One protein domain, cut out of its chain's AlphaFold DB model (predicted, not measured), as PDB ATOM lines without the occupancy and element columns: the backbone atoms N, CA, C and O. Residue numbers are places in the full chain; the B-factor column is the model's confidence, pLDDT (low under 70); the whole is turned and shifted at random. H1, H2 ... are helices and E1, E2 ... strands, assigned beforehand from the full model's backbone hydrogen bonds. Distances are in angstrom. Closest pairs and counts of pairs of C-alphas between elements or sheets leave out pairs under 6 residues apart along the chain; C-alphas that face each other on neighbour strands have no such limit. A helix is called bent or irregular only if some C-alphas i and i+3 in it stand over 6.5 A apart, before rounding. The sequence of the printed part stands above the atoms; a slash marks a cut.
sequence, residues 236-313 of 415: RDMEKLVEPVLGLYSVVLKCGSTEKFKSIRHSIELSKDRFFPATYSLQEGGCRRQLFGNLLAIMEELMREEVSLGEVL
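AT A GLANCE: This is residues 236 to 313 of the 415 residues of the protein "Hypothetical protein" of Noctiluca scintillans (UniProt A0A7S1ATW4). A long, loose rod in which two helices, H2 and H5, run side by side the same way for part of their length, with H2 nearest the middle; H3 folds back steeply from the far end of H2, and a small two-stranded hairpin, E1 and E2, with its loop makes the end of the rod away from H3. Short H1 leads into H2, short H4 follows H3 on the way back towards the hairpin, and residues 308 to 313, of which 308 to 310 belong to H5, stick out at the rod's other end. The printed part has 78 residues, with five named helices and two named strands in the order H1, H2, H3, H4, E1, E2, H5; the class is mostly helix, and the sheet, in the order E1 - E2, is antiparallel. The whole is loose, with a radius of gyration of the C-alphas of 14.8 A and spans of 52 by 24 by 18 A.

IN THESE COORDINATES: H1, residues 237 to 240, begins at C-alpha 237 at (37.688, 51.762, -49.636) and is 5.2 A long. H2, residues 242 to 255, measures 20.2 A and ends at C-alpha 255 at (50.306, 53.156, -24.961). H3, residues 259 to 270, measures 17.3 A; it is irregular, but only just, with C-alphas 260 and 263 at 6.9 A. H4 is residues 272 to 275, 5.2 A. E1, residues 279 to 281, is 7.1 A long, and E2, residues 288 to 290, is 6.9 A long. H5, residues 295 to 310, measures 22.5 A and ends at C-alpha 310 at (61.393, 45.394, -23.125).

HOW THE PARTS SIT: H1 and H2 meet only through their link. H2 touches H3 with residues 252 to 255 alone, closest at the C-alphas of Val 252 and Arg 265, 6.3 A, at a steep tilt of 53 degrees, opposite ways. H3 and H4 are close but not clearly touching, closest at the C-alphas of Ile 268 and Phe 275, 6.6 A. E1 and E2 form a hairpin, antiparallel at 149 degrees; N 280 and O 289 are 3.0 A apart and N 289 and O 280 2.8 A, within hydrogen-bond range. The closest C-alphas of H1 and E2, those of Glu 239 and Gln 290, are 7.8 A apart. H5 touches H2 with residues 296 to 303 alone, closest at the C-alphas of Leu 253 and Met 303, 7.0 A, at a shallow tilt of 29 degrees, the same way. H3 and H5 are apart. Every O i to N i+4 pair is within hydrogen-bond range in H2 and H5, and 6 of 8 are in H3; H1 and H4 are too short for such a pair.

THE WHOLE: The two C-alphas farthest apart, those of Gly 285 and Leu 313, are 53.0 A apart. The printed part has no cut. No link is long; the link from E1 to E2 is short, and the others are tight. Mean pLDDT of the printed part is 85.2, and it is under 70 at residues 256 to 257, 284 to 285 and 309 to 313.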
ATOM      1  N   ARG A 236      34.846  49.250 -51.500       91.38
ATOM      2  CA  ARG A 236      36.232  48.746 -51.508       91.38
ATOM      3  C   ARG A 236      37.227  49.649 -50.789       91.38
ATOM      4  O   ARG A 236      38.313  49.181 -50.456       91.38
ATOM      5  N   ASP A 237      36.862  50.887 -50.471       91.56
ATOM      6  CA  ASP A 237      37.688  51.762 -49.636       91.56
ATOM      7  C   ASP A 237      37.953  51.168 -48.249       91.56
ATOM      8  O   ASP A 237      39.001  51.437 -47.664       91.56
ATOM      9  N   MET A 238      37.079  50.284 -47.749       93.56
ATOM     10  CA  MET A 238      37.336  49.531 -46.518       93.56
ATOM     11  C   MET A 238      38.668  48.767 -46.573       93.56
ATOM     12  O   MET A 238      39.395  48.724 -45.583       93.56
ATOM     13  N   GLU A 239      39.037  48.195 -47.724       93.25
ATOM     14  CA  GLU A 239      40.292  47.445 -47.869       93.25
ATOM     15  C   GLU A 239      41.520  48.355 -47.701       93.25
ATOM     16  O   GLU A 239      42.518  47.940 -47.107       93.25
ATOM     17  N   LYS A 240      41.419  49.619 -48.142       90.94
ATOM     18  CA  LYS A 240      42.480  50.633 -48.003       90.94
ATOM     19  C   LYS A 240      42.731  51.007 -46.542       90.94
ATOM     20  O   LYS A 240      43.834  51.420 -46.199       90.94
ATOM     21  N   LEU A 241      41.726  50.841 -45.679       92.81
ATOM     22  CA  LEU A 241      41.786  51.212 -44.266       92.81
ATOM     23  C   LEU A 241      42.323  50.112 -43.345       92.81
ATOM     24  O   LEU A 241      42.591  50.394 -42.179       92.81
ATOM     25  N   VAL A 242      42.515  48.882 -43.834       93.88
ATOM     26  CA  VAL A 242      42.966  47.760 -42.991       93.88
ATOM     27  C   VAL A 242      44.332  48.039 -42.360       93.88
ATOM     28  O   VAL A 242      44.470  47.912 -41.148       93.88
ATOM     29  N   GLU A 243      45.329  48.432 -43.156       92.38
ATOM     30  CA  GLU A 243      46.676  48.747 -42.647       92.38
ATOM     31  C   GLU A 243      46.683  49.995 -41.746       92.38
ATOM     32  O   GLU A 243      47.139  49.875 -40.609       92.38
ATOM     33  N   PRO A 244      46.108  51.143 -42.162       91.62
ATOM     34  CA  PRO A 244      45.933  52.316 -41.303       91.62
ATOM     35  C   PRO A 244      45.326  52.013 -39.925       91.62
ATOM     36  O   PRO A 244      45.869  52.405 -38.893       91.62
ATOM     37  N   VAL A 245      44.208  51.281 -39.889       94.25
ATOM     38  CA  VAL A 245      43.498  50.957 -38.642       94.25
ATOM     39  C   VAL A 245      44.279  49.954 -37.792       94.25
ATOM     40  O   VAL A 245      44.290  50.070 -36.565       94.25
ATOM     41  N   LEU A 246      44.966  48.997 -38.419       94.31
ATOM     42  CA  LEU A 246      45.835  48.057 -37.718       94.31
ATOM     43  C   LEU A 246      47.006  48.781 -37.036       94.31
ATOM     44  O   LEU A 246      47.305  48.494 -35.879       94.31
ATOM     45  N   GLY A 247      47.614  49.754 -37.717       92.44
ATOM     46  CA  GLY A 247      48.659  50.607 -37.153       92.44
ATOM     47  C   GLY A 247      48.169  51.466 -35.981       92.44
ATOM     48  O   GLY A 247      48.818  51.556 -34.945       92.44
ATOM     49  N   LEU A 248      46.966  52.040 -36.068       92.06
ATOM     50  CA  LEU A 248      46.362  52.750 -34.931       92.06
ATOM     51  C   LEU A 248      46.143  51.829 -33.723       92.06
ATOM     52  O   LEU A 248      46.338  52.238 -32.577       92.06
ATOM     53  N   TYR A 249      45.776  50.571 -33.966       93.38
ATOM     54  CA  TYR A 249      45.610  49.597 -32.896       93.38
ATOM     55  C   TYR A 249      46.933  49.252 -32.202       93.38
ATOM     56  O   TYR A 249      46.940  49.139 -30.975       93.38
ATOM     57  N   SER A 250      48.063  49.172 -32.922       91.88
ATOM     58  CA  SER A 250      49.367  48.999 -32.257       91.88
ATOM     59  C   SER A 250      49.699  50.162 -31.329       91.88
ATOM     60  O   SER A 250      50.214  49.922 -30.239       91.88
ATOM     61  N   VAL A 251      49.329  51.400 -31.684       89.19
ATOM     62  CA  VAL A 251      49.486  52.559 -30.782       89.19
ATOM     63  C   VAL A 251      48.715  52.345 -29.480       89.19
ATOM     64  O   VAL A 251      49.261  52.529 -28.393       89.19
ATOM     65  N   VAL A 252      47.459  51.897 -29.568       89.81
ATOM     66  CA  VAL A 252      46.625  51.623 -28.387       89.81
ATOM     67  C   VAL A 252      47.195  50.480 -27.544       89.81
ATOM     68  O   VAL A 252      47.148  50.547 -26.315       89.81
ATOM     69  N   LEU A 253      47.751  49.441 -28.171       88.81
ATOM     70  CA  LEU A 253      48.380  48.329 -27.459       88.81
ATOM     71  C   LEU A 253      49.653  48.765 -26.720       88.81
ATOM     72  O   LEU A 253      49.804  48.416 -25.548       88.81
ATOM     73  N   LYS A 254      50.513  49.576 -27.352       85.31
ATOM     74  CA  LYS A 254      51.759  50.092 -26.754       85.31
ATOM     75  C   LYS A 254      51.505  51.115 -25.649       85.31
ATOM     76  O   LYS A 254      52.118  51.057 -24.588       85.31
ATOM     77  N   CYS A 255      50.567  52.034 -25.866       78.19
ATOM     78  CA  CYS A 255      50.306  53.156 -24.961       78.19
ATOM     79  C   CYS A 255      49.170  52.889 -23.954       78.19
ATOM     80  O   CYS A 255      48.863  53.740 -23.112       78.19
ATOM     81  N   GLY A 256      48.530  51.717 -24.024       63.72
ATOM     82  CA  GLY A 256      47.278  51.388 -23.336       63.72
ATOM     83  C   GLY A 256      47.318  51.362 -21.804       63.72
ATOM     84  O   GLY A 256      46.284  51.116 -21.186       63.72
ATOM     85  N   SER A 257      48.478  51.583 -21.182       62.28
ATOM     86  CA  SER A 257      48.625  51.760 -19.731       62.28
ATOM     87  C   SER A 257      48.305  53.187 -19.266       62.28
ATOM     88  O   SER A 257      47.933  53.378 -18.105       62.28
ATOM     89  N   THR A 258      48.390  54.187 -20.150       71.19
ATOM     90  CA  THR A 258      48.072  55.580 -19.801       71.19
ATOM     91  C   THR A 258      46.558  55.794 -19.703       71.19
ATOM     92  O   THR A 258      45.789  55.253 -20.498       71.19
ATOM     93  N   GLU A 259      46.109  56.613 -18.744       71.94
ATOM     94  CA  GLU A 259      44.675  56.895 -18.518       71.94
ATOM     95  C   GLU A 259      43.944  57.357 -19.787       71.94
ATOM     96  O   GLU A 259      42.791  56.989 -20.007       71.94
ATOM     97  N   LYS A 260      44.637  58.095 -20.666       70.38
ATOM     98  CA  LYS A 260      44.077  58.606 -21.925       70.38
ATOM     99  C   LYS A 260      43.630  57.493 -22.877       70.38
ATOM    100  O   LYS A 260      42.621  57.661 -23.556       70.38
ATOM    101  N   PHE A 261      44.338  56.361 -22.904       78.56
ATOM    102  CA  PHE A 261      44.047  55.257 -23.824       78.56
ATOM    103  C   PHE A 261      43.262  54.105 -23.185       78.56
ATOM    104  O   PHE A 261      42.794  53.215 -23.896       78.56
ATOM    105  N   LYS A 262      43.057  54.114 -21.860       81.81
ATOM    106  CA  LYS A 262      42.279  53.068 -21.173       81.81
ATOM    107  C   LYS A 262      40.842  52.988 -21.676       81.81
ATOM    108  O   LYS A 262      40.337  51.887 -21.878       81.81
ATOM    109  N   SER A 263      40.197  54.132 -21.902       82.75
ATOM    110  CA  SER A 263      38.810  54.189 -22.378       82.75
ATOM    111  C   SER A 263      38.662  53.606 -23.784       82.75
ATOM    112  O   SER A 263      37.811  52.743 -24.000       82.75
ATOM    113  N   ILE A 264      39.525  54.011 -24.725       87.00
ATOM    114  CA  ILE A 264      39.491  53.503 -26.102       87.00
ATOM    115  C   ILE A 264      39.873  52.024 -26.157       87.00
ATOM    116  O   ILE A 264      39.173  51.245 -26.798       87.00
ATOM    117  N   ARG A 265      40.898  51.598 -25.407       89.06
ATOM    118  CA  ARG A 265      41.275  50.184 -25.305       89.06
ATOM    119  C   ARG A 265      40.123  49.344 -24.765       89.06
ATOM    120  O   ARG A 265      39.791  48.324 -25.352       89.06
ATOM    121  N   HIS A 266      39.484  49.787 -23.685       89.00
ATOM    122  CA  HIS A 266      38.335  49.089 -23.116       89.00
ATOM    123  C   HIS A 266      37.172  48.984 -24.112       89.00
ATOM    124  O   HIS A 266      36.590  47.912 -24.262       89.00
ATOM    125  N   SER A 267      36.872  50.065 -24.839       89.44
ATOM    126  CA  SER A 267      35.846  50.058 -25.885       89.44
ATOM    127  C   SER A 267      36.171  49.079 -27.016       89.44
ATOM    128  O   SER A 267      35.266  48.408 -27.513       89.44
ATOM    129  N   ILE A 268      37.440  48.994 -27.420       92.50
ATOM    130  CA  ILE A 268      37.899  48.048 -28.439       92.50
ATOM    131  C   ILE A 268      37.727  46.609 -27.942       92.50
ATOM    132  O   ILE A 268      37.128  45.804 -28.646       92.50
ATOM    133  N   GLU A 269      38.179  46.285 -26.729       92.19
ATOM    134  CA  GLU A 269      38.071  44.923 -26.183       92.19
ATOM    135  C   GLU A 269      36.611  44.460 -26.036       92.19
ATOM    136  O   GLU A 269      36.291  43.308 -26.323       92.19
ATOM    137  N   LEU A 270      35.698  45.360 -25.654       92.88
ATOM    138  CA  LEU A 270      34.268  45.046 -25.537       92.88
ATOM    139  C   LEU A 270      33.581  44.755 -26.879       92.88
ATOM    140  O   LEU A 270      32.496  44.178 -26.900       92.88
ATOM    141  N   SER A 271      34.133  45.221 -27.998       93.81
ATOM    142  CA  SER A 271      33.479  45.165 -29.314       93.81
ATOM    143  C   SER A 271      34.476  44.914 -30.442       93.81
ATOM    144  O   SER A 271      34.360  45.469 -31.535       93.81
ATOM    145  N   LYS A 272      35.455  44.047 -30.184       94.38
ATOM    146  CA  LYS A 272      36.621  43.836 -31.048       94.38
ATOM    147  C   LYS A 272      36.256  43.440 -32.478       94.38
ATOM    148  O   LYS A 272      36.798  44.007 -33.420       94.38
ATOM    149  N   ASP A 273      35.260  42.571 -32.645       95.06
ATOM    150  CA  ASP A 273      34.774  42.136 -33.964       95.06
ATOM    151  C   ASP A 273      34.123  43.265 -34.781       95.06
ATOM    152  O   ASP A 273      34.065  43.185 -36.007       95.06
ATOM    153  N   ARG A 274      33.637  44.324 -34.120       95.56
ATOM    154  CA  ARG A 274      33.047  45.502 -34.779       95.56
ATOM    155  C   ARG A 274      34.112  46.507 -35.213       95.56
ATOM    156  O   ARG A 274      33.953  47.164 -36.238       95.56
ATOM    157  N   PHE A 275      35.200  46.618 -34.449       95.69
ATOM    158  CA  PHE A 275      36.369  47.419 -34.828       95.69
ATOM    159  C   PHE A 275      37.197  46.742 -35.923       95.69
ATOM    160  O   PHE A 275      37.664  47.417 -36.838       95.69
ATOM    161  N   PHE A 276      37.348  45.418 -35.845       96.88
ATOM    162  CA  PHE A 276      38.233  44.642 -36.712       96.88
ATOM    163  C   PHE A 276      37.521  43.434 -37.341       96.88
ATOM    164  O   PHE A 276      37.923  42.286 -37.120       96.88
ATOM    165  N   PRO A 277      36.458  43.643 -38.135       96.75
ATOM    166  CA  PRO A 277      35.736  42.536 -38.748       96.75
ATOM    167  C   PRO A 277      36.654  41.731 -39.669       96.75
ATOM    168  O   PRO A 277      37.375  42.284 -40.494       96.75
ATOM    169  N   ALA A 278      36.610  40.401 -39.600       95.12
ATOM    170  CA  ALA A 278      37.482  39.569 -40.436       95.12
ATOM    171  C   ALA A 278      37.227  39.758 -41.947       95.12
ATOM    172  O   ALA A 278      38.140  39.604 -42.762       95.12
ATOM    173  N   THR A 279      35.982  40.068 -42.319       94.31
ATOM    174  CA  THR A 279      35.495  40.138 -43.702       94.31
ATOM    175  C   THR A 279      34.319  41.100 -43.833       94.31
ATOM    176  O   THR A 279      33.603  41.302 -42.856       94.31
ATOM    177  N   TYR A 280      34.027  41.543 -45.053       93.50
ATOM    178  CA  TYR A 280      32.791  42.251 -45.401       93.50
ATOM    179  C   TYR A 280      32.173  41.687 -46.687       93.50
ATOM    180  O   TYR A 280      32.813  40.910 -47.403       93.50
ATOM    181  N   SER A 281      30.920  42.046 -46.965       89.38
ATOM    182  CA  SER A 281      30.186  41.584 -48.146       89.38
ATOM    183  C   SER A 281      29.837  42.759 -49.048       89.38
ATOM    184  O   SER A 281      29.256  43.740 -48.588       89.38
ATOM    185  N   LEU A 282      30.144  42.634 -50.340       84.12
ATOM    186  CA  LEU A 282      29.655  43.566 -51.354       84.12
ATOM    187  C   LEU A 282      28.187  43.262 -51.666       84.12
ATOM    188  O   LEU A 282      27.819  42.097 -51.844       84.12
ATOM    189  N   GLN A 283      27.351  44.300 -51.752       72.94
ATOM    190  CA  GLN A 283      25.950  44.124 -52.153       72.94
ATOM    191  C   GLN A 283      25.837  43.620 -53.601       72.94
ATOM    192  O   GLN A 283      24.989  42.780 -53.897       72.94
ATOM    193  N   GLU A 284      26.744  44.044 -54.482       61.84
ATOM    194  CA  GLU A 284      26.845  43.526 -55.846       61.84
ATOM    195  C   GLU A 284      27.538  42.153 -55.854       61.84
ATOM    196  O   GLU A 284      28.756  42.030 -55.722       61.84
ATOM    197  N   GLY A 285      26.742  41.090 -55.992       61.97
ATOM    198  CA  GLY A 285      27.234  39.733 -56.251       61.97
ATOM    199  C   GLY A 285      27.582  38.892 -55.020       61.97
ATOM    200  O   GLY A 285      28.088  37.784 -55.185       61.97
ATOM    201  N   GLY A 286      27.330  39.376 -53.796       72.81
ATOM    202  CA  GLY A 286      27.498  38.593 -52.561       72.81
ATOM    203  C   GLY A 286      28.932  38.110 -52.304       72.81
ATOM    204  O   GLY A 286      29.153  37.190 -51.515       72.81
ATOM    205  N   CYS A 287      29.917  38.705 -52.982       83.00
ATOM    206  CA  CYS A 287      31.315  38.331 -52.848       83.00
ATOM    207  C   CYS A 287      31.815  38.758 -51.463       83.00
ATOM    208  O   CYS A 287      31.887  39.950 -51.151       83.00
ATOM    209  N   ARG A 288      32.148  37.769 -50.627       89.56
ATOM    210  CA  ARG A 288      32.764  37.984 -49.316       89.56
ATOM    211  C   ARG A 288      34.240  38.314 -49.508       89.56
ATOM    212  O   ARG A 288      34.972  37.536 -50.118       89.56
ATOM    213  N   ARG A 289      34.677  39.448 -48.968       92.25
ATOM    214  CA  ARG A 289      36.042  39.963 -49.104       92.25
ATOM    215  C   ARG A 289      36.729  40.044 -47.751       92.25
ATOM    216  O   ARG A 289      36.075  40.182 -46.718       92.25
ATOM    217  N   GLN A 290      38.048  39.895 -47.756       92.69
ATOM    218  CA  GLN A 290      38.856  39.847 -46.543       92.69
ATOM    219  C   GLN A 290      39.226  41.258 -46.079       92.69
ATOM    220  O   GLN A 290      39.629  42.086 -46.886       92.69
ATOM    221  N   LEU A 291      39.114  41.493 -44.771       95.38
ATOM    222  CA  LEU A 291      39.649  42.677 -44.102       95.38
ATOM    223  C   LEU A 291      40.805  42.236 -43.198       95.38
ATOM    224  O   LEU A 291      41.883  41.912 -43.695       95.38
ATOM    225  N   PHE A 292      40.579  42.145 -41.886       96.06
ATOM    226  CA  PHE A 292      41.645  41.851 -40.928       96.06
ATOM    227  C   PHE A 292      42.075  40.384 -40.929       96.06
ATOM    228  O   PHE A 292      43.258  40.110 -40.757       96.06
ATOM    229  N   GLY A 293      41.164  39.430 -41.151       91.00
ATOM    230  CA  GLY A 293      41.479  37.995 -41.071       91.00
ATOM    231  C   GLY A 293      42.345  37.649 -39.848       91.00
ATOM    232  O   GLY A 293      41.953  37.919 -38.718       91.00
ATOM    233  N   ASN A 294      43.543  37.103 -40.085       91.50
ATOM    234  CA  ASN A 294      44.501  36.739 -39.032       91.50
ATOM    235  C   ASN A 294      45.462  37.871 -38.617       91.50
ATOM    236  O   ASN A 294      46.210  37.696 -37.657       91.50
ATOM    237  N   LEU A 295      45.460  39.018 -39.307       95.50
ATOM    238  CA  LEU A 295      46.400  40.120 -39.049       95.50
ATOM    239  C   LEU A 295      46.289  40.643 -37.616       95.50
ATOM    240  O   LEU A 295      47.294  40.999 -37.012       95.50
ATOM    241  N   LEU A 296      45.073  40.651 -37.065       94.88
ATOM    242  CA  LEU A 296      44.816  41.119 -35.708       94.88
ATOM    243  C   LEU A 296      45.527  40.250 -34.663       94.88
ATOM    244  O   LEU A 296      46.199  40.776 -33.784       94.88
ATOM    245  N   ALA A 297      45.435  38.925 -34.796       94.44
ATOM    246  CA  ALA A 297      46.101  37.995 -33.887       94.44
ATOM    247  C   ALA A 297      47.631  38.120 -33.969       94.44
ATOM    248  O   ALA A 297      48.303  38.108 -32.941       94.44
ATOM    249  N   ILE A 298      48.165  38.302 -35.183       95.19
ATOM    250  CA  ILE A 298      49.602  38.511 -35.414       95.19
ATOM    251  C   ILE A 298      50.072  39.825 -34.779       95.19
ATOM    252  O   ILE A 298      51.139  39.856 -34.172       95.19
ATOM    253  N   MET A 299      49.280  40.900 -34.880       94.94
ATOM    254  CA  MET A 299      49.579  42.175 -34.221       94.94
ATOM    255  C   MET A 299      49.671  42.009 -32.700       94.94
ATOM    256  O   MET A 299      50.644  42.430 -32.087       94.94
ATOM    257  N   GLU A 300      48.701  41.342 -32.079       94.25
ATOM    258  CA  GLU A 300      48.712  41.119 -30.628       94.25
ATOM    259  C   GLU A 300      49.851  40.207 -30.155       94.25
ATOM    260  O   GLU A 300      50.385  40.393 -29.062       94.25
ATOM    261  N   GLU A 301      50.215  39.206 -30.958       93.50
ATOM    262  CA  GLU A 301      51.387  38.364 -30.717       93.50
ATOM    263  C   GLU A 301      52.672  39.196 -30.742       93.50
ATOM    264  O   GLU A 301      53.400  39.194 -29.750       93.50
ATOM    265  N   LEU A 302      52.890  39.978 -31.804       90.81
ATOM    266  CA  LEU A 302      54.046  40.866 -31.941       90.81
ATOM    267  C   LEU A 302      54.158  41.864 -30.783       90.81
ATOM    268  O   LEU A 302      55.223  41.994 -30.184       90.81
ATOM    269  N   MET A 303      53.057  42.525 -30.422       89.62
ATOM    270  CA  MET A 303      53.066  43.502 -29.331       89.62
ATOM    271  C   MET A 303      53.364  42.847 -27.970       89.62
ATOM    272  O   MET A 303      54.031  43.451 -27.133       89.62
ATOM    273  N   ARG A 304      52.924  41.599 -27.729       88.69
ATOM    274  CA  ARG A 304      53.297  40.848 -26.512       88.69
ATOM    275  C   ARG A 304      54.769  40.449 -26.492       88.69
ATOM    276  O   ARG A 304      55.384  40.514 -25.427       88.69
ATOM    277  N   GLU A 305      55.319  40.022 -27.628       85.62
ATOM    278  CA  GLU A 305      56.746  39.697 -27.760       85.62
ATOM    279  C   GLU A 305      57.612  40.926 -27.438       85.62
ATOM    280  O   GLU A 305      58.559  40.821 -26.661       85.62
ATOM    281  N   GLU A 306      57.247  42.103 -27.956       80.50
ATOM    282  CA  GLU A 306      57.969  43.358 -27.707       80.50
ATOM    283  C   GLU A 306      57.940  43.796 -26.242       80.50
ATOM    284  O   GLU A 306      58.985  44.143 -25.693       80.50
ATOM    285  N   VAL A 307      56.777  43.738 -25.582       72.19
ATOM    286  CA  VAL A 307      56.668  44.067 -24.147       72.19
ATOM    287  C   VAL A 307      57.515  43.107 -23.309       72.19
ATOM    288  O   VAL A 307      58.244  43.545 -22.423       72.19
ATOM    289  N   SER A 308      57.492  41.814 -23.639       70.19
ATOM    290  CA  SER A 308      58.271  40.796 -22.920       70.19
ATOM    291  C   SER A 308      59.784  40.997 -23.078       70.19
ATOM    292  O   SER A 308      60.538  40.731 -22.149       70.19
ATOM    293  N   LEU A 309      60.244  41.469 -24.242       65.56
ATOM    294  CA  LEU A 309      61.654  41.795 -24.487       65.56
ATOM    295  C   LEU A 309      62.071  43.116 -23.821       65.56
ATOM    296  O   LEU A 309      63.186  43.215 -23.310       65.56
ATOM    297  N   GLY A 310      61.178  44.109 -23.795       55.44
ATOM    298  CA  GLY A 310      61.393  45.394 -23.125       55.44
ATOM    299  C   GLY A 310      61.460  45.289 -21.599       55.44
ATOM    300  O   GLY A 310      62.220  46.020 -20.981       55.44
ATOM    301  N   GLU A 311      60.744  44.342 -20.987       47.91
ATOM    302  CA  GLU A 311      60.841  44.054 -19.545       47.91
ATOM    303  C   GLU A 311      62.132  43.302 -19.153       47.91
ATOM    304  O   GLU A 311      62.504  43.281 -17.979       47.91
ATOM    305  N   VAL A 312      62.844  42.699 -20.116       43.50
ATOM    306  CA  VAL A 312      64.108  41.967 -19.884       43.50
ATOM    307  C   VAL A 312      65.342  42.869 -20.028       43.50
ATOM    308  O   VAL A 312      66.399  42.554 -19.477       43.50
ATOM    309  N   LEU A 313      65.230  44.009 -20.714       33.59
ATOM    310  CA  LEU A 313      66.312  44.987 -20.835       33.59
ATOM    311  C   LEU A 313      66.081  46.148 -19.851       33.59
ATOM    312  O   LEU A 313      65.084  46.856 -19.985       33.59
TER     313      LEU A 313